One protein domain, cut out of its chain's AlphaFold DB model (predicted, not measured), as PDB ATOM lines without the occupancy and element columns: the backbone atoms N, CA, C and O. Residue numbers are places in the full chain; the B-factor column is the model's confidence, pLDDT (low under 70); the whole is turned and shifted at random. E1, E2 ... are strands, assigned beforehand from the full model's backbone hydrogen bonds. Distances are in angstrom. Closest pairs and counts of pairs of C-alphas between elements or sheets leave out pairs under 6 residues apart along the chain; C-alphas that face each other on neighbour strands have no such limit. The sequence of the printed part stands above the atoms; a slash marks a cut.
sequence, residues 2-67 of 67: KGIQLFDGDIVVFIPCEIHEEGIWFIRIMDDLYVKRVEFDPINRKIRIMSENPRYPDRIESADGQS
ATOM      1  N   LYS A   2     281.100 285.773 372.314       72.75
ATOM      2  CA  LYS A   2     281.808 284.672 371.621       72.75
ATOM      3  C   LYS A   2     281.674 284.690 370.082       72.75
ATOM      4  O   LYS A   2     280.977 283.868 369.503       72.75
ATOM      5  N   GLY A   3     282.432 285.606 369.491       75.00
ATOM      6  CA  GLY A   3     282.753 285.805 368.068       75.00
ATOM      7  C   GLY A   3     284.038 286.641 367.908       75.00
ATOM      8  O   GLY A   3     284.694 286.594 366.878       75.00
ATOM      9  N   ILE A   4     284.463 287.305 368.993       91.81
ATOM     10  CA  ILE A   4     285.712 288.075 369.112       91.81
ATOM     11  C   ILE A   4     286.627 287.569 370.244       91.81
ATOM     12  O   ILE A   4     287.535 288.265 370.672       91.81
ATOM     13  N   GLN A   5     286.352 286.369 370.769       94.12
ATOM     14  CA  GLN A   5     287.139 285.717 371.830       94.12
ATOM     15  C   GLN A   5     287.254 286.488 373.163       94.12
ATOM     16  O   GLN A   5     288.210 286.282 373.894       94.12
ATOM     17  N   LEU A   6     286.257 287.311 373.511       93.25
ATOM     18  CA  LEU A   6     286.132 287.894 374.852       93.25
ATOM     19  C   LEU A   6     285.205 287.041 375.733       93.25
ATOM     20  O   LEU A   6     284.035 286.816 375.376       93.25
ATOM     21  N   PHE A   7     285.701 286.602 376.882       94.19
ATOM     22  CA  PHE A   7     285.060 285.680 377.815       94.19
ATOM     23  C   PHE A   7     284.906 286.274 379.220       94.19
ATOM     24  O   PHE A   7     285.339 287.385 379.508       94.19
ATOM     25  N   ASP A   8     284.191 285.543 380.073       93.31
ATOM     26  CA  ASP A   8     284.021 285.909 381.476       93.31
ATOM     27  C   ASP A   8     285.371 285.864 382.210       93.31
ATOM     28  O   ASP A   8     286.126 284.906 382.045       93.31
ATOM     29  N   GLY A   9     285.671 286.906 382.989       94.31
ATOM     30  CA  GLY A   9     286.941 287.064 383.709       94.31
ATOM     31  C   GLY A   9     288.078 287.733 382.922       94.31
ATOM     32  O   GLY A   9     289.099 288.067 383.525       94.31
ATOM     33  N   ASP A  10     287.915 287.975 381.618       95.75
ATOM     34  CA  ASP A  10     288.926 288.672 380.816       95.75
ATOM     35  C   ASP A  10     289.055 290.154 381.206       95.75
ATOM     36  O   ASP A  10     288.077 290.833 381.531       95.75
ATOM     37  N   ILE A  11     290.279 290.684 381.110       94.44
ATOM     38  CA  ILE A  11     290.563 292.108 381.309       94.44
ATOM     39  C   ILE A  11     290.392 292.844 379.979       94.44
ATOM     40  O   ILE A  11     290.999 292.478 378.973       94.44
ATOM     41  N   VAL A  12     289.618 293.928 379.992       92.75
ATOM     42  CA  VAL A  12     289.411 294.803 378.832       92.75
ATOM     43  C   VAL A  12     289.932 296.200 379.152       92.75
ATOM     44  O   VAL A  12     289.592 296.774 380.185       92.75
ATOM     45  N   VAL A  13     290.746 296.750 378.253       91.81
ATOM     46  CA  VAL A  13     291.301 298.107 378.345       91.81
ATOM     47  C   VAL A  13     290.638 298.979 377.283       91.81
ATOM     48  O   VAL A  13     290.425 298.525 376.161       91.81
ATOM     49  N   PHE A  14     290.323 300.225 377.624       89.31
ATOM     50  CA  PHE A  14     289.805 301.218 376.684       89.31
ATOM     51  C   PHE A  14     290.501 302.561 376.876       89.31
ATOM     52  O   PHE A  14     291.063 302.837 377.937       89.31
ATOM     53  N   ILE A  15     290.432 303.398 375.842       89.44
ATOM     54  CA  ILE A  15     290.912 304.777 375.872       89.44
ATOM     55  C   ILE A  15     289.698 305.678 376.137       89.44
ATOM     56  O   ILE A  15     288.759 305.687 375.338       89.44
ATOM     57  N   PRO A  16     289.657 306.410 377.263       85.56
ATOM     58  CA  PRO A  16     288.570 307.344 377.532       85.56
ATOM     59  C   PRO A  16     288.482 308.435 376.460       85.56
ATOM     60  O   PRO A  16     289.501 308.889 375.947       85.56
ATOM     61  N   CYS A  17     287.262 308.898 376.183       83.12
ATOM     62  CA  CYS A  17     286.963 310.007 375.263       83.12
ATOM     63  C   CYS A  17     287.288 309.771 373.777       83.12
ATOM     64  O   CYS A  17     287.026 310.659 372.968       83.12
ATOM     65  N   GLU A  18     287.794 308.600 373.395       85.25
ATOM     66  CA  GLU A  18     287.918 308.216 371.993       85.25
ATOM     67  C   GLU A  18     286.597 307.592 371.527       85.25
ATOM     68  O   GLU A  18     286.182 306.563 372.056       85.25
ATOM     69  N   ILE A  19     285.904 308.248 370.590       80.31
ATOM     70  CA  ILE A  19     284.584 307.834 370.093       80.31
ATOM     71  C   ILE A  19     284.674 307.554 368.593       80.31
ATOM     72  O   ILE A  19     285.112 308.413 367.831       80.31
ATOM     73  N   HIS A  20     284.214 306.372 368.185       81.00
ATOM     74  CA  HIS A  20     284.102 305.933 366.791       81.00
ATOM     75  C   HIS A  20     282.663 305.493 366.507       81.00
ATOM     76  O   HIS A  20     281.930 305.137 367.429       81.00
ATOM     77  N   GLU A  21     282.249 305.515 365.241       77.38
ATOM     78  CA  GLU A  21     280.860 305.219 364.844       77.38
ATOM     79  C   GLU A  21     280.459 303.751 365.082       77.38
ATOM     80  O   GLU A  21     279.305 303.456 365.394       77.38
ATOM     81  N   GLU A  22     281.425 302.834 364.998       81.38
ATOM     82  CA  GLU A  22     281.231 301.400 365.199       81.38
ATOM     83  C   GLU A  22     282.358 300.819 366.055       81.38
ATOM     84  O   GLU A  22     283.521 301.209 365.939       81.38
ATOM     85  N   GLY A  23     282.034 299.851 366.915       88.50
ATOM     86  CA  GLY A  23     283.064 299.161 367.688       88.50
ATOM     87  C   GLY A  23     282.557 298.414 368.908       88.50
ATOM     88  O   GLY A  23     281.355 298.220 369.095       88.50
ATOM     89  N   ILE A  24     283.502 297.979 369.742       91.94
ATOM     90  CA  ILE A  24     283.226 297.410 371.061       91.94
ATOM     91  C   ILE A  24     283.351 298.516 372.102       91.94
ATOM     92  O   ILE A  24     284.402 299.137 372.231       91.94
ATOM     93  N   TRP A  25     282.285 298.721 372.865       91.69
ATOM     94  CA  TRP A  25     282.139 299.839 373.782       91.69
ATOM     95  C   TRP A  25     281.835 299.383 375.196       91.69
ATOM     96  O   TRP A  25     281.155 298.378 375.422       91.69
ATOM     97  N   PHE A  26     282.294 300.200 376.138       91.38
ATOM     98  CA  PHE A  26     281.793 300.209 377.499       91.38
ATOM     99  C   PHE A  26     280.537 301.071 377.539       91.38
ATOM    100  O   PHE A  26     280.599 302.278 377.311       91.38
ATOM    101  N   ILE A  27     279.401 300.448 377.829       88.38
ATOM    102  CA  ILE A  27     278.118 301.134 377.949       88.38
ATOM    103  C   ILE A  27     277.557 300.925 379.345       88.38
ATOM    104  O   ILE A  27     277.572 299.816 379.883       88.38
ATOM    105  N   ARG A  28     277.052 302.004 379.938       87.94
ATOM    106  CA  ARG A  28     276.303 301.939 381.188       87.94
ATOM    107  C   ARG A  28     274.823 301.854 380.851       87.94
ATOM    108  O   ARG A  28     274.304 302.725 380.159       87.94
ATOM    109  N   ILE A  29     274.157 300.818 381.341       82.88
ATOM    110  CA  ILE A  29     272.705 300.682 381.246       82.88
ATOM    111  C   ILE A  29     272.188 300.589 382.676       82.88
ATOM    112  O   ILE A  29     272.482 299.620 383.372       82.88
ATOM    113  N   MET A  30     271.425 301.600 383.100       83.69
ATOM    114  CA  MET A  30     271.055 301.796 384.507       83.69
ATOM    115  C   MET A  30     272.315 301.836 385.392       83.69
ATOM    116  O   MET A  30     273.186 302.682 385.177       83.69
ATOM    117  N   ASP A  31     272.436 300.915 386.346       89.75
ATOM    118  CA  ASP A  31     273.542 300.880 387.305       89.75
ATOM    119  C   ASP A  31     274.689 299.953 386.877       89.75
ATOM    120  O   ASP A  31     275.785 300.026 387.436       89.75
ATOM    121  N   ASP A  32     274.478 299.149 385.835       90.00
ATOM    122  CA  ASP A  32     275.428 298.142 385.380       90.00
ATOM    123  C   ASP A  32     276.289 298.641 384.215       90.00
ATOM    124  O   ASP A  32     275.840 299.368 383.318       90.00
ATOM    125  N   LEU A  33     277.548 298.202 384.207       90.56
ATOM    126  CA  LEU A  33     278.501 298.448 383.132       90.56
ATOM    127  C   LEU A  33     278.655 297.189 382.279       90.56
ATOM    128  O   LEU A  33     278.975 296.115 382.789       90.56
ATOM    129  N   TYR A  34     278.485 297.337 380.971       91.50
ATOM    130  CA  TYR A  34     278.574 296.243 380.014       91.50
ATOM    131  C   TYR A  34     279.612 296.538 378.938       91.50
ATOM    132  O   TYR A  34     279.785 297.681 378.523       91.50
ATOM    133  N   VAL A  35     280.235 295.477 378.426       93.38
ATOM    134  CA  VAL A  35     281.014 295.517 377.185       93.38
ATOM    135  C   VAL A  35     280.158 294.925 376.068       93.38
ATOM    136  O   VAL A  35     279.703 293.780 376.183       93.38
ATOM    137  N   LYS A  36     279.887 295.704 375.014       94.12
ATOM    138  CA  LYS A  36     279.001 295.325 373.896       94.12
ATOM    139  C   LYS A  36     279.498 295.881 372.568       94.12
ATOM    140  O   LYS A  36     280.192 296.890 372.557       94.12
ATOM    141  N   ARG A  37     279.102 295.262 371.449       92.94
ATOM    142  CA  ARG A  37     279.203 295.936 370.149       92.94
ATOM    143  C   ARG A  37     278.116 296.995 370.076       92.94
ATOM    144  O   ARG A  37     276.971 296.709 370.424       92.94
ATOM    145  N   VAL A  38     278.481 298.186 369.626       91.50
ATOM    146  CA  VAL A  38     277.532 299.266 369.371       91.50
ATOM    147  C   VAL A  38     277.686 299.715 367.928       91.50
ATOM    148  O   VAL A  38     278.804 299.939 367.465       91.50
ATOM    149  N   GLU A  39     276.552 299.816 367.246       90.50
ATOM    150  CA  GLU A  39     276.416 300.433 365.930       90.50
ATOM    151  C   GLU A  39     275.515 301.659 366.070       90.50
ATOM    152  O   GLU A  39     274.421 301.581 366.649       90.50
ATOM    153  N   PHE A  40     275.990 302.792 365.561       87.50
ATOM    154  CA  PHE A  40     275.216 304.020 365.511       87.50
ATOM    155  C   PHE A  40     274.507 304.144 364.162       87.50
ATOM    156  O   PHE A  40     275.151 304.149 363.118       87.50
ATOM    157  N   ASP A  41     273.181 304.283 364.180       86.75
ATOM    158  CA  ASP A  41     272.394 304.644 363.002       86.75
ATOM    159  C   ASP A  41     272.079 306.150 363.055       86.75
ATOM    160  O   ASP A  41     271.121 306.561 363.728       86.75
ATOM    161  N   PRO A  42     272.863 306.999 362.360       83.31
ATOM    162  CA  PRO A  42     272.677 308.446 362.393       83.31
ATOM    163  C   PRO A  42     271.388 308.894 361.697       83.31
ATOM    164  O   PRO A  42     270.840 309.943 362.042       83.31
ATOM    165  N   ILE A  43     270.892 308.117 360.726       86.06
ATOM    166  CA  ILE A  43     269.712 308.467 359.929       86.06
ATOM    167  C   ILE A  43     268.467 308.328 360.796       86.06
ATOM    168  O   ILE A  43     267.648 309.246 360.873       86.06
ATOM    169  N   ASN A  44     268.344 307.191 361.480       86.88
ATOM    170  CA  ASN A  44     267.188 306.895 362.318       86.88
ATOM    171  C   ASN A  44     267.365 307.341 363.775       86.88
ATOM    172  O   ASN A  44     266.426 307.198 364.556       86.88
ATOM    173  N   ARG A  45     268.541 307.878 364.139       87.69
ATOM    174  CA  ARG A  45     268.920 308.269 365.509       87.69
ATOM    175  C   ARG A  45     268.747 307.125 366.503       87.69
ATOM    176  O   ARG A  45     268.202 307.303 367.590       87.69
ATOM    177  N   LYS A  46     269.196 305.935 366.112       89.38
ATOM    178  CA  LYS A  46     269.098 304.727 366.934       89.38
ATOM    179  C   LYS A  46     270.473 304.176 367.242       89.38
ATOM    180  O   LYS A  46     271.396 304.271 366.439       89.38
ATOM    181  N   ILE A  47     270.575 303.568 368.410       89.25
ATOM    182  CA  ILE A  47     271.755 302.844 368.854       89.25
ATOM    183  C   ILE A  47     271.379 301.372 368.902       89.25
ATOM    184  O   ILE A  47     270.434 300.984 369.594       89.25
ATOM    185  N   ARG A  48     272.123 300.545 368.171       91.50
ATOM    186  CA  ARG A  48     271.984 299.093 368.233       91.50
ATOM    187  C   ARG A  48     273.094 298.526 369.106       91.50
ATOM    188  O   ARG A  48     274.273 298.675 368.806       91.50
ATOM    189  N   ILE A  49     272.703 297.871 370.191       92.38
ATOM    190  CA  ILE A  49     273.583 297.257 371.182       92.38
ATOM    191  C   ILE A  49     273.504 295.746 371.005       92.38
ATOM    192  O   ILE A  49     272.448 295.141 371.193       92.38
ATOM    193  N   MET A  50     274.630 295.123 370.681       93.38
ATOM    194  CA  MET A  50     274.678 293.716 370.303       93.38
ATOM    195  C   MET A  50     275.704 292.947 371.121       93.38
ATOM    196  O   MET A  50     276.710 293.471 371.610       93.38
ATOM    197  N   SER A  51     275.451 291.650 371.252       91.12
ATOM    198  CA  SER A  51     276.437 290.701 371.742       91.12
ATOM    199  C   SER A  51     277.003 289.924 370.563       91.12
ATOM    200  O   SER A  51     276.248 289.359 369.784       91.12
ATOM    201  N   GLU A  52     278.321 289.733 370.526       90.75
ATOM    202  CA  GLU A  52     278.995 288.794 369.604       90.75
ATOM    203  C   GLU A  52     278.691 287.322 369.923       90.75
ATOM    204  O   GLU A  52     279.493 286.430 369.697       90.75
ATOM    205  N   ASN A  53     277.579 287.047 370.590       90.62
ATOM    206  CA  ASN A  53     277.110 285.712 370.880       90.62
ATOM    207  C   ASN A  53     275.636 285.683 370.466       90.62
ATOM    208  O   ASN A  53     274.835 286.278 371.193       90.62
ATOM    209  N   PRO A  54     275.287 284.984 369.367       88.31
ATOM    210  CA  PRO A  54     273.932 284.945 368.810       88.31
ATOM    211  C   PRO A  54     272.852 284.466 369.783       88.31
ATOM    212  O   PRO A  54     271.665 284.633 369.532       88.31
ATOM    213  N   ARG A  55     273.248 283.855 370.908       91.12
ATOM    214  CA  ARG A  55     272.328 283.464 371.978       91.12
ATOM    215  C   ARG A  55     271.627 284.659 372.633       91.12
ATOM    216  O   ARG A  55     270.574 284.471 373.236       91.12
ATOM    217  N   TYR A  56     272.219 285.850 372.576       88.44
ATOM    218  CA  TYR A  56     271.668 287.047 373.205       88.44
ATOM    219  C   TYR A  56     271.072 287.964 372.135       88.44
ATOM    220  O   TYR A  56     271.776 288.266 371.173       88.44
ATOM    221  N   PRO A  57     269.814 288.412 372.297       89.75
ATOM    222  CA  PRO A  57     269.178 289.297 371.336       89.75
ATOM    223  C   PRO A  57     269.807 290.689 371.365       89.75
ATOM    224  O   PRO A  57     270.322 291.142 372.395       89.75
ATOM    225  N   ASP A  58     269.701 291.373 370.235       92.25
ATOM    226  CA  ASP A  58     270.085 292.770 370.124       92.25
ATOM    227  C   ASP A  58     269.097 293.658 370.874       92.25
ATOM    228  O   ASP A  58     267.895 293.387 370.941       92.25
ATOM    229  N   ARG A  59     269.616 294.760 371.403       89.69
ATOM    230  CA  ARG A  59     268.837 295.807 372.050       89.69
ATOM    231  C   ARG A  59     268.933 297.075 371.212       89.69
ATOM    232  O   ARG A  59     270.029 297.476 370.835       89.69
ATOM    233  N   ILE A  60     267.795 297.689 370.908       89.81
ATOM    234  CA  ILE A  60     267.723 298.937 370.142       89.81
ATOM    235  C   ILE A  60     267.232 300.027 371.082       89.81
ATOM    236  O   ILE A  60     266.202 299.855 371.725       89.81
ATOM    237  N   GLU A  61     267.964 301.130 371.139       86.00
ATOM    238  CA  GLU A  61     267.661 302.290 371.976       86.00
ATOM    239  C   GLU A  61     267.638 303.564 371.128       86.00
ATOM    240  O   GLU A  61     268.290 303.637 370.081       86.00
ATOM    241  N   SER A  62     266.894 304.577 371.576       83.62
ATOM    242  CA  SER A  62     266.973 305.909 370.971       83.62
ATOM    243  C   SER A  62     268.295 306.582 371.341       83.62
ATOM    244  O   SER A  62     268.747 306.501 372.485       83.62
ATOM    245  N   ALA A  63     268.919 307.274 370.387       76.06
ATOM    246  CA  ALA A  63     270.183 307.975 370.609       76.06
ATOM    247  C   ALA A  63     270.064 309.170 371.571       76.06
ATOM    248  O   ALA A  63     271.061 309.600 372.144       76.06
ATOM    249  N   ASP A  64     268.857 309.706 371.750       75.12
ATOM    250  CA  ASP A  64     268.559 310.814 372.664       75.12
ATOM    251  C   ASP A  64     268.084 310.349 374.055       75.12
ATOM    252  O   ASP A  64     267.759 311.180 374.904       75.12
ATOM    253  N   GLY A  65     268.060 309.033 374.300       62.66
ATOM    254  CA  GLY A  65     267.633 308.452 375.572       62.66
ATOM    255  C   GLY A  65     266.141 308.615 375.876       62.66
ATOM    256  O   GLY A  65     265.737 308.373 377.013       62.66
ATOM    257  N   GLN A  66     265.321 309.023 374.900       55.06
ATOM    258  CA  GLN A  66     263.867 309.077 375.049       55.06
ATOM    259  C   GLN A  66     263.247 307.769 374.541       55.06
ATOM    260  O   GLN A  66     263.529 307.326 373.429       55.06
ATOM    261  N   SER A  67     262.466 307.116 375.409       52.62
ATOM    262  CA  SER A  67     261.750 305.860 375.133       52.62
ATOM    263  C   SER A  67     260.496 306.067 374.291       52.62
ATOM    264  O   SER A  67     259.814 307.096 374.502       52.62
TER     265      SER A  67
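Overview. This is residues 2 to 67 of the 67 residues of an uncharacterized protein of Treponema sp (UniProt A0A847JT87). Picture one strongly twisted wall of four antiparallel strands, with a long arc of chain, residues 2 to 21, sweeping wide round it before entering edge strand E1. E1 and E2 make a long, sharply bent hairpin whose tip, residues 28 to 33, sticks out; E3 and E4 extend the sheet beyond E2. The printed part has 66 residues with no named helix and four strands, E1 to E4 in chain order, which is also the sheet's order. The class is all strand, though under half of the residues, 27, are in named elements. The whole is compact, with a radius of gyration of the C-alphas of 12.4 A and spans of 34 by 30 by 23 A.

Along the chain. Start at C-alpha 2, (281.808, 284.672, 371.621); up to residue 21 you meet no named element. Find C-alpha 22 at (281.231, 301.400, 365.199), where E1, residues 22 to 29, begins and runs 18.2 A. E2, residues 32 to 41, runs 23.5 A; E3, residues 46 to 50, 12.8 A. E4, residues 59 to 62, runs 10.3 A to C-alpha 62 at (266.973, 305.909, 370.971).

Arrangement. The strands form a meander, each the antiparallel neighbour of the one before, and each successive pair is a hairpin. E1 bends by 64 degrees at residue 26 and E2 by 77 degrees at residue 35; look there for N 25 and O 36, 2.8 A apart. Between E2 and E3, find N 50 and O 37 at 2.8 A. Between E3 and E4, find N 47 and O 61 at 2.8 A. Edge strands E1 and E4 are apart.

Size, cuts and confidence. The C-alphas of Gly 9 and Ile 43 are the two farthest apart, 36.3 A. The printed part has no cut, and no link between strands is long. Mean pLDDT of the printed part is 86.9; residues 65 to 67 are under 70.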